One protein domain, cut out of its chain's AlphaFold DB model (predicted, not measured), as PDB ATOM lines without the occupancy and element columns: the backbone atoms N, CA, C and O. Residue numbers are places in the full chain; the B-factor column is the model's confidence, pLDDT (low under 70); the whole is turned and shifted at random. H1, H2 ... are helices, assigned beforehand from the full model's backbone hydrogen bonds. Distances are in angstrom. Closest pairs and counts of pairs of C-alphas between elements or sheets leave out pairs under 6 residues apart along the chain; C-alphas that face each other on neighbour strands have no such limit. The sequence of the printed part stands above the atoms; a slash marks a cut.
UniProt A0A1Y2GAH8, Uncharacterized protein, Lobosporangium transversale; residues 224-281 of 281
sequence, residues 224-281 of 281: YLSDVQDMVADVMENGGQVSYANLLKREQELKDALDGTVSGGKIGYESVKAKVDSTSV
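Overview. This is residues 224 to 281 of the 281 residues of an uncharacterized protein of Lobosporangium transversale (UniProt A0A1Y2GAH8). The longest helix, H2, forms the middle of a thin, open rod; H3 follows beyond a small looped link and runs on much the same way, while H1 turns off across the other end, like the foot of an L. The printed part has 58 residues with three named helices, H1, H2, H3 along the chain, and no named strand: all helix. It is extended, with a radius of gyration of the C-alphas of 18.3 A and spans of 58 by 20 by 12 A.

Arrangement. H2, residues 244 to 259, is apart from H3, residues 269 to 279, and from H1, residues 228 to 237. H1 and H3 are apart too. Between H2 and H3, residues 261 to 262 pair antiparallel with residues 266 to 267. In H1, H2 and H3 every O i to N i+4 pair is within hydrogen-bond range.

Along the chain. H2 spans 22.2 A from C-alpha 244 at (21.216, -16.155, -41.150). H3 spans 15.4 A, ending at C-alpha 279 (28.024, -57.494, -42.535). H1 spans 14.0 A.

Size, cuts and confidence. The C-alphas of Gln 229 and Val 281, the two farthest apart, are 58.0 A apart. Residues 224 to 231 and 273 to 281 stand free. Both links are short, and the printed part has no cut. Residues 224 to 225, 239 to 241 and 281 have pLDDT under 70.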
ATOM      1  N   TYR A 224       8.137 -14.040 -56.800       61.25
ATOM      2  CA  TYR A 224       8.855 -13.052 -57.560       61.25
ATOM      3  C   TYR A 224      10.105 -13.801 -57.986       61.25
ATOM      4  O   TYR A 224      10.906 -14.224 -57.153       61.25
ATOM      5  N   LEU A 225      10.182 -14.096 -59.282       60.03
ATOM      6  CA  LEU A 225      11.430 -14.503 -59.900       60.03
ATOM      7  C   LEU A 225      12.432 -13.425 -59.497       60.03
ATOM      8  O   LEU A 225      12.277 -12.285 -59.924       60.03
ATOM      9  N   SER A 226      13.364 -13.761 -58.609       71.94
ATOM     10  CA  SER A 226      14.421 -12.843 -58.204       71.94
ATOM     11  C   SER A 226      15.178 -12.469 -59.467       71.94
ATOM     12  O   SER A 226      15.806 -13.345 -60.079       71.94
ATOM     13  N   ASP A 227      15.073 -11.214 -59.896       81.06
ATOM     14  CA  ASP A 227      15.844 -10.766 -61.042       81.06
ATOM     15  C   ASP A 227      17.334 -10.805 -60.669       81.06
ATOM     16  O   ASP A 227      17.724 -10.786 -59.498       81.06
ATOM     17  N   VAL A 228      18.202 -10.853 -61.673       83.56
ATOM     18  CA  VAL A 228      19.644 -10.706 -61.477       83.56
ATOM     19  C   VAL A 228      19.946  -9.408 -60.729       83.56
ATOM     20  O   VAL A 228      20.844  -9.390 -59.892       83.56
ATOM     21  N   GLN A 229      19.164  -8.353 -60.973       84.38
ATOM     22  CA  GLN A 229      19.264  -7.094 -60.237       84.38
ATOM     23  C   GLN A 229      18.962  -7.259 -58.745       84.38
ATOM     24  O   GLN A 229      19.726  -6.736 -57.941       84.38
ATOM     25  N   ASP A 230      17.947  -8.039 -58.370       80.25
ATOM     26  CA  ASP A 230      17.610  -8.292 -56.964       80.25
ATOM     27  C   ASP A 230      18.699  -9.115 -56.266       80.25
ATOM     28  O   ASP A 230      19.064  -8.830 -55.129       80.25
ATOM     29  N   MET A 231      19.281 -10.100 -56.958       78.00
ATOM     30  CA  MET A 231      20.406 -10.878 -56.423       78.00
ATOM     31  C   MET A 231      21.666 -10.023 -56.243       78.00
ATOM     32  O   MET A 231      22.403 -10.194 -55.275       78.00
ATOM     33  N   VAL A 232      21.936  -9.103 -57.174       82.38
ATOM     34  CA  VAL A 232      23.062  -8.167 -57.063       82.38
ATOM     35  C   VAL A 232      22.800  -7.145 -55.959       82.38
ATOM     36  O   VAL A 232      23.709  -6.878 -55.178       82.38
ATOM     37  N   ALA A 233      21.578  -6.624 -55.849       80.69
ATOM     38  CA  ALA A 233      21.175  -5.721 -54.778       80.69
ATOM     39  C   ALA A 233      21.306  -6.396 -53.409       80.69
ATOM     40  O   ALA A 233      21.932  -5.817 -52.534       80.69
ATOM     41  N   ASP A 234      20.861  -7.645 -53.246       77.56
ATOM     42  CA  ASP A 234      21.044  -8.416 -52.007       77.56
ATOM     43  C   ASP A 234      22.534  -8.550 -51.639       77.56
ATOM     44  O   ASP A 234      22.938  -8.322 -50.498       77.56
ATOM     45  N   VAL A 235      23.398  -8.817 -52.626       80.94
ATOM     46  CA  VAL A 235      24.854  -8.867 -52.415       80.94
ATOM     47  C   VAL A 235      25.440  -7.489 -52.081       80.94
ATOM     48  O   VAL A 235      26.369  -7.414 -51.279       80.94
ATOM     49  N   MET A 236      24.945  -6.397 -52.664       80.31
ATOM     50  CA  MET A 236      25.479  -5.051 -52.423       80.31
ATOM     51  C   MET A 236      24.954  -4.419 -51.126       80.31
ATOM     52  O   MET A 236      25.744  -3.838 -50.384       80.31
ATOM     53  N   GLU A 237      23.664  -4.559 -50.823       78.88
ATOM     54  CA  GLU A 237      22.998  -3.995 -49.642       78.88
ATOM     55  C   GLU A 237      23.394  -4.732 -48.367       78.88
ATOM     56  O   GLU A 237      23.773  -4.098 -47.382       78.88
ATOM     57  N   ASN A 238      23.414  -6.067 -48.399       74.00
ATOM     58  CA  ASN A 238      23.885  -6.858 -47.264       74.00
ATOM     59  C   ASN A 238      25.419  -6.979 -47.239       74.00
ATOM     60  O   ASN A 238      25.970  -7.696 -46.408       74.00
ATOM     61  N   GLY A 239      26.144  -6.298 -48.137       69.06
ATOM     62  CA  GLY A 239      27.612  -6.311 -48.186       69.06
ATOM     63  C   GLY A 239      28.210  -7.709 -48.396       69.06
ATOM     64  O   GLY A 239      29.301  -8.005 -47.908       69.06
ATOM     65  N   GLY A 240      27.471  -8.596 -49.065       66.56
ATOM     66  CA  GLY A 240      27.803 -10.006 -49.243       66.56
ATOM     67  C   GLY A 240      27.618 -10.853 -47.983       66.56
ATOM     68  O   GLY A 240      28.066 -12.003 -47.955       66.56
ATOM     69  N   GLN A 241      26.984 -10.317 -46.933       69.88
ATOM     70  CA  GLN A 241      26.639 -11.091 -45.749       69.88
ATOM     71  C   GLN A 241      25.556 -12.106 -46.098       69.88
ATOM     72  O   GLN A 241      24.508 -11.804 -46.659       69.88
ATOM     73  N   VAL A 242      25.842 -13.358 -45.769       73.00
ATOM     74  CA  VAL A 242      24.937 -14.477 -45.990       73.00
ATOM     75  C   VAL A 242      23.820 -14.362 -44.958       73.00
ATOM     76  O   VAL A 242      24.107 -14.381 -43.762       73.00
ATOM     77  N   SER A 243      22.564 -14.260 -45.405       79.94
ATOM     78  CA  SER A 243      21.393 -14.298 -44.515       79.94
ATOM     79  C   SER A 243      21.517 -15.430 -43.489       79.94
ATOM     80  O   SER A 243      21.967 -16.527 -43.829       79.94
ATOM     81  N   TYR A 244      21.102 -15.184 -42.243       82.88
ATOM     82  CA  TYR A 244      21.216 -16.155 -41.150       82.88
ATOM     83  C   TYR A 244      20.618 -17.525 -41.513       82.88
ATOM     84  O   TYR A 244      21.219 -18.556 -41.222       82.88
ATOM     85  N   ALA A 245      19.497 -17.548 -42.241       84.00
ATOM     86  CA  ALA A 245      18.887 -18.788 -42.725       84.00
ATOM     87  C   ALA A 245      19.802 -19.557 -43.699       84.00
ATOM     88  O   ALA A 245      19.956 -20.773 -43.593       84.00
ATOM     89  N   ASN A 246      20.461 -18.846 -44.617       82.38
ATOM     90  CA  ASN A 246      21.433 -19.436 -45.539       82.38
ATOM     91  C   ASN A 246      22.704 -19.890 -44.811       82.38
ATOM     92  O   ASN A 246      23.301 -20.893 -45.197       82.38
ATOM     93  N   LEU A 247      23.123 -19.174 -43.763       88.00
ATOM     94  CA  LEU A 247      24.258 -19.562 -42.930       88.00
ATOM     95  C   LEU A 247      23.953 -20.861 -42.180       88.00
ATOM     96  O   LEU A 247      24.761 -21.781 -42.234       88.00
ATOM     97  N   LEU A 248      22.767 -20.970 -41.577       91.75
ATOM     98  CA  LEU A 248      22.316 -22.172 -40.878       91.75
ATOM     99  C   LEU A 248      22.215 -23.369 -41.831       91.75
ATOM    100  O   LEU A 248      22.694 -24.455 -41.510       91.75
ATOM    101  N   LYS A 249      21.694 -23.159 -43.048       89.31
ATOM    102  CA  LYS A 249      21.684 -24.189 -44.096       89.31
ATOM    103  C   LYS A 249      23.099 -24.663 -44.445       89.31
ATOM    104  O   LYS A 249      23.344 -25.862 -44.486       89.31
ATOM    105  N   ARG A 250      24.044 -23.738 -44.649       90.12
ATOM    106  CA  ARG A 250      25.451 -24.076 -44.930       90.12
ATOM    107  C   ARG A 250      26.120 -24.785 -43.758       90.12
ATOM    108  O   ARG A 250      26.908 -25.696 -43.973       90.12
ATOM    109  N   GLU A 251      25.831 -24.372 -42.528       94.12
ATOM    110  CA  GLU A 251      26.339 -25.036 -41.327       94.12
ATOM    111  C   GLU A 251      25.851 -26.486 -41.264       94.12
ATOM    112  O   GLU A 251      26.636 -27.389 -40.986       94.12
ATOM    113  N   GLN A 252      24.576 -26.715 -41.576       93.44
ATOM    114  CA  GLN A 252      24.005 -28.053 -41.640       93.44
ATOM    115  C   GLN A 252      24.617 -28.883 -42.775       93.44
ATOM    116  O   GLN A 252      24.998 -30.019 -42.535       93.44
ATOM    117  N   GLU A 253      24.802 -28.312 -43.968       90.62
ATOM    118  CA  GLU A 253      25.490 -28.981 -45.085       90.62
ATOM    119  C   GLU A 253      26.939 -29.364 -44.730       90.62
ATOM    120  O   GLU A 253      27.411 -30.434 -45.112       90.62
ATOM    121  N   LEU A 254      27.650 -28.513 -43.981       91.75
ATOM    122  CA  LEU A 254      29.007 -28.801 -43.507       91.75
ATOM    123  C   LEU A 254      29.030 -29.896 -42.438       91.75
ATOM    124  O   LEU A 254      29.916 -30.748 -42.478       91.75
ATOM    125  N   LYS A 255      28.076 -29.878 -41.500       93.81
ATOM    126  CA  LYS A 255      27.903 -30.946 -40.502       93.81
ATOM    127  C   LYS A 255      27.601 -32.273 -41.185       93.81
ATOM    128  O   LYS A 255      28.297 -33.249 -40.937       93.81
ATOM    129  N   ASP A 256      26.656 -32.268 -42.121       90.25
ATOM    130  CA  ASP A 256      26.296 -33.441 -42.908       90.25
ATOM    131  C   ASP A 256      27.523 -34.011 -43.644       90.25
ATOM    132  O   ASP A 256      27.816 -35.200 -43.548       90.25
ATOM    133  N   ALA A 257      28.307 -33.152 -44.306       88.31
ATOM    134  CA  ALA A 257      29.519 -33.561 -45.013       88.31
ATOM    135  C   ALA A 257      30.624 -34.107 -44.088       88.31
ATOM    136  O   ALA A 257      31.355 -35.007 -44.497       88.31
ATOM    137  N   LEU A 258      30.769 -33.567 -42.873       90.25
ATOM    138  CA  LEU A 258      31.771 -34.018 -41.901       90.25
ATOM    139  C   LEU A 258      31.382 -35.354 -41.259       90.25
ATOM    140  O   LEU A 258      32.240 -36.212 -41.068       90.25
ATOM    141  N   ASP A 259      30.096 -35.524 -40.957       89.19
ATOM    142  CA  ASP A 259      29.553 -36.722 -40.313       89.19
ATOM    143  C   ASP A 259      29.236 -37.843 -41.324       89.19
ATOM    144  O   ASP A 259      28.768 -38.919 -40.945       89.19
ATOM    145  N   GLY A 260      29.451 -37.603 -42.624       86.56
ATOM    146  CA  GLY A 260      29.112 -38.549 -43.690       86.56
ATOM    147  C   GLY A 260      27.603 -38.816 -43.784       86.56
ATOM    148  O   GLY A 260      27.182 -39.924 -44.135       86.56
ATOM    149  N   THR A 261      26.787 -37.819 -43.430       89.06
ATOM    150  CA  THR A 261      25.319 -37.830 -43.473       89.06
ATOM    151  C   THR A 261      24.787 -36.913 -44.577       89.06
ATOM    152  O   THR A 261      25.541 -36.246 -45.282       89.06
ATOM    153  N   VAL A 262      23.478 -36.957 -44.822       86.44
ATOM    154  CA  VAL A 262      22.817 -36.221 -45.905       86.44
ATOM    155  C   VAL A 262      21.492 -35.647 -45.406       86.44
ATOM    156  O   VAL A 262      20.732 -36.336 -44.730       86.44
ATOM    157  N   SER A 263      21.171 -34.413 -45.802       81.38
ATOM    158  CA  SER A 263      19.856 -33.784 -45.601       81.38
ATOM    159  C   SER A 263      19.400 -33.747 -44.137       81.38
ATOM    160  O   SER A 263      18.266 -34.116 -43.823       81.38
ATOM    161  N   GLY A 264      20.274 -33.275 -43.250       82.12
ATOM    162  CA  GLY A 264      19.980 -33.069 -41.838       82.12
ATOM    163  C   GLY A 264      20.107 -34.333 -41.001       82.12
ATOM    164  O   GLY A 264      19.198 -34.664 -40.242       82.12
ATOM    165  N   GLY A 265      21.237 -35.027 -41.141       83.62
ATOM    166  CA  GLY A 265      21.557 -36.206 -40.338       83.62
ATOM    167  C   GLY A 265      20.935 -37.523 -40.814       83.62
ATOM    168  O   GLY A 265      21.018 -38.520 -40.091       83.62
ATOM    169  N   LYS A 266      20.330 -37.587 -42.012       86.62
ATOM    170  CA  LYS A 266      19.951 -38.888 -42.587       86.62
ATOM    171  C   LYS A 266      21.214 -39.649 -43.005       86.62
ATOM    172  O   LYS A 266      22.239 -39.064 -43.346       86.62
ATOM    173  N   ILE A 267      21.140 -40.978 -42.983       87.19
ATOM    174  CA  ILE A 267      22.282 -41.859 -43.265       87.19
ATOM    175  C   ILE A 267      22.851 -41.546 -44.660       87.19
ATOM    176  O   ILE A 267      22.121 -41.627 -45.653       87.19
ATOM    177  N   GLY A 268      24.139 -41.202 -44.720       86.44
ATOM    178  CA  GLY A 268      24.883 -40.998 -45.962       86.44
ATOM    179  C   GLY A 268      25.708 -42.218 -46.367       86.44
ATOM    180  O   GLY A 268      25.693 -43.262 -45.707       86.44
ATOM    181  N   TYR A 269      26.419 -42.099 -47.488       85.06
ATOM    182  CA  TYR A 269      27.115 -43.218 -48.124       85.06
ATOM    183  C   TYR A 269      28.137 -43.902 -47.217       85.06
ATOM    184  O   TYR A 269      28.129 -45.128 -47.128       85.06
ATOM    185  N   GLU A 270      28.981 -43.140 -46.517       85.81
ATOM    186  CA  GLU A 270      30.035 -43.711 -45.670       85.81
ATOM    187  C   GLU A 270      29.454 -44.606 -44.572       85.81
ATOM    188  O   GLU A 270      29.950 -45.705 -44.327       85.81
ATOM    189  N   SER A 271      28.329 -44.186 -43.991       85.69
ATOM    190  CA  SER A 271      27.599 -44.963 -42.990       85.69
ATOM    191  C   SER A 271      26.968 -46.235 -43.573       85.69
ATOM    192  O   SER A 271      26.975 -47.278 -42.920       85.69
ATOM    193  N   VAL A 272      26.421 -46.181 -44.796       85.31
ATOM    194  CA  VAL A 272      25.883 -47.372 -45.487       85.31
ATOM    195  C   VAL A 272      27.007 -48.348 -45.818       85.31
ATOM    196  O   VAL A 272      26.880 -49.541 -45.551       85.31
ATOM    197  N   LYS A 273      28.121 -47.844 -46.350       86.94
ATOM    198  CA  LYS A 273      29.294 -48.642 -46.701       86.94
ATOM    199  C   LYS A 273      29.885 -49.330 -45.474       86.94
ATOM    200  O   LYS A 273      30.067 -50.539 -45.505       86.94
ATOM    201  N   ALA A 274      30.075 -48.599 -44.375       87.25
ATOM    202  CA  ALA A 274      30.569 -49.163 -43.122       87.25
ATOM    203  C   ALA A 274      29.681 -50.310 -42.606       87.25
ATOM    204  O   ALA A 274      30.199 -51.329 -42.154       87.25
ATOM    205  N   LYS A 275      28.350 -50.179 -42.720       87.06
ATOM    206  CA  LYS A 275      27.400 -51.245 -42.353       87.06
ATOM    207  C   LYS A 275      27.485 -52.460 -43.278       87.06
ATOM    208  O   LYS A 275      27.397 -53.593 -42.810       87.06
ATOM    209  N   VAL A 276      27.621 -52.243 -44.584       88.00
ATOM    210  CA  VAL A 276      27.756 -53.330 -45.564       88.00
ATOM    211  C   VAL A 276      29.054 -54.093 -45.309       88.00
ATOM    212  O   VAL A 276      29.007 -55.309 -45.142       88.00
ATOM    213  N   ASP A 277      30.168 -53.373 -45.158       88.56
ATOM    214  CA  ASP A 277      31.490 -53.946 -44.903       88.56
ATOM    215  C   ASP A 277      31.511 -54.741 -43.583       88.56
ATOM    216  O   ASP A 277      32.077 -55.833 -43.534       88.56
ATOM    217  N   SER A 278      30.821 -54.263 -42.534       87.56
ATOM    218  CA  SER A 278      30.684 -54.996 -41.264       87.56
ATOM    219  C   SER A 278      29.805 -56.246 -41.346       87.56
ATOM    220  O   SER A 278      29.900 -57.101 -40.474       87.56
ATOM    221  N   THR A 279      28.930 -56.343 -42.349       85.00
ATOM    222  CA  THR A 279      28.024 -57.494 -42.535       85.00
ATOM    223  C   THR A 279      28.639 -58.564 -43.446       85.00
ATOM    224  O   THR A 279      28.187 -59.703 -43.460       85.00
ATOM    225  N   SER A 280      29.669 -58.210 -44.218       72.81
ATOM    226  CA  SER A 280      30.392 -59.108 -45.128       72.81
ATOM    227  C   SER A 280      31.579 -59.858 -44.496       72.81
ATOM    228  O   SER A 280      32.346 -60.487 -45.225       72.81
ATOM    229  N   VAL A 281      31.729 -59.792 -43.169       53.88
ATOM    230  CA  VAL A 281      32.699 -60.570 -42.372       53.88
ATOM    231  C   VAL A 281      31.965 -61.688 -41.645       53.88
ATOM    232  O   VAL A 281      32.478 -62.828 -41.678       53.88
TER     233      VAL A 281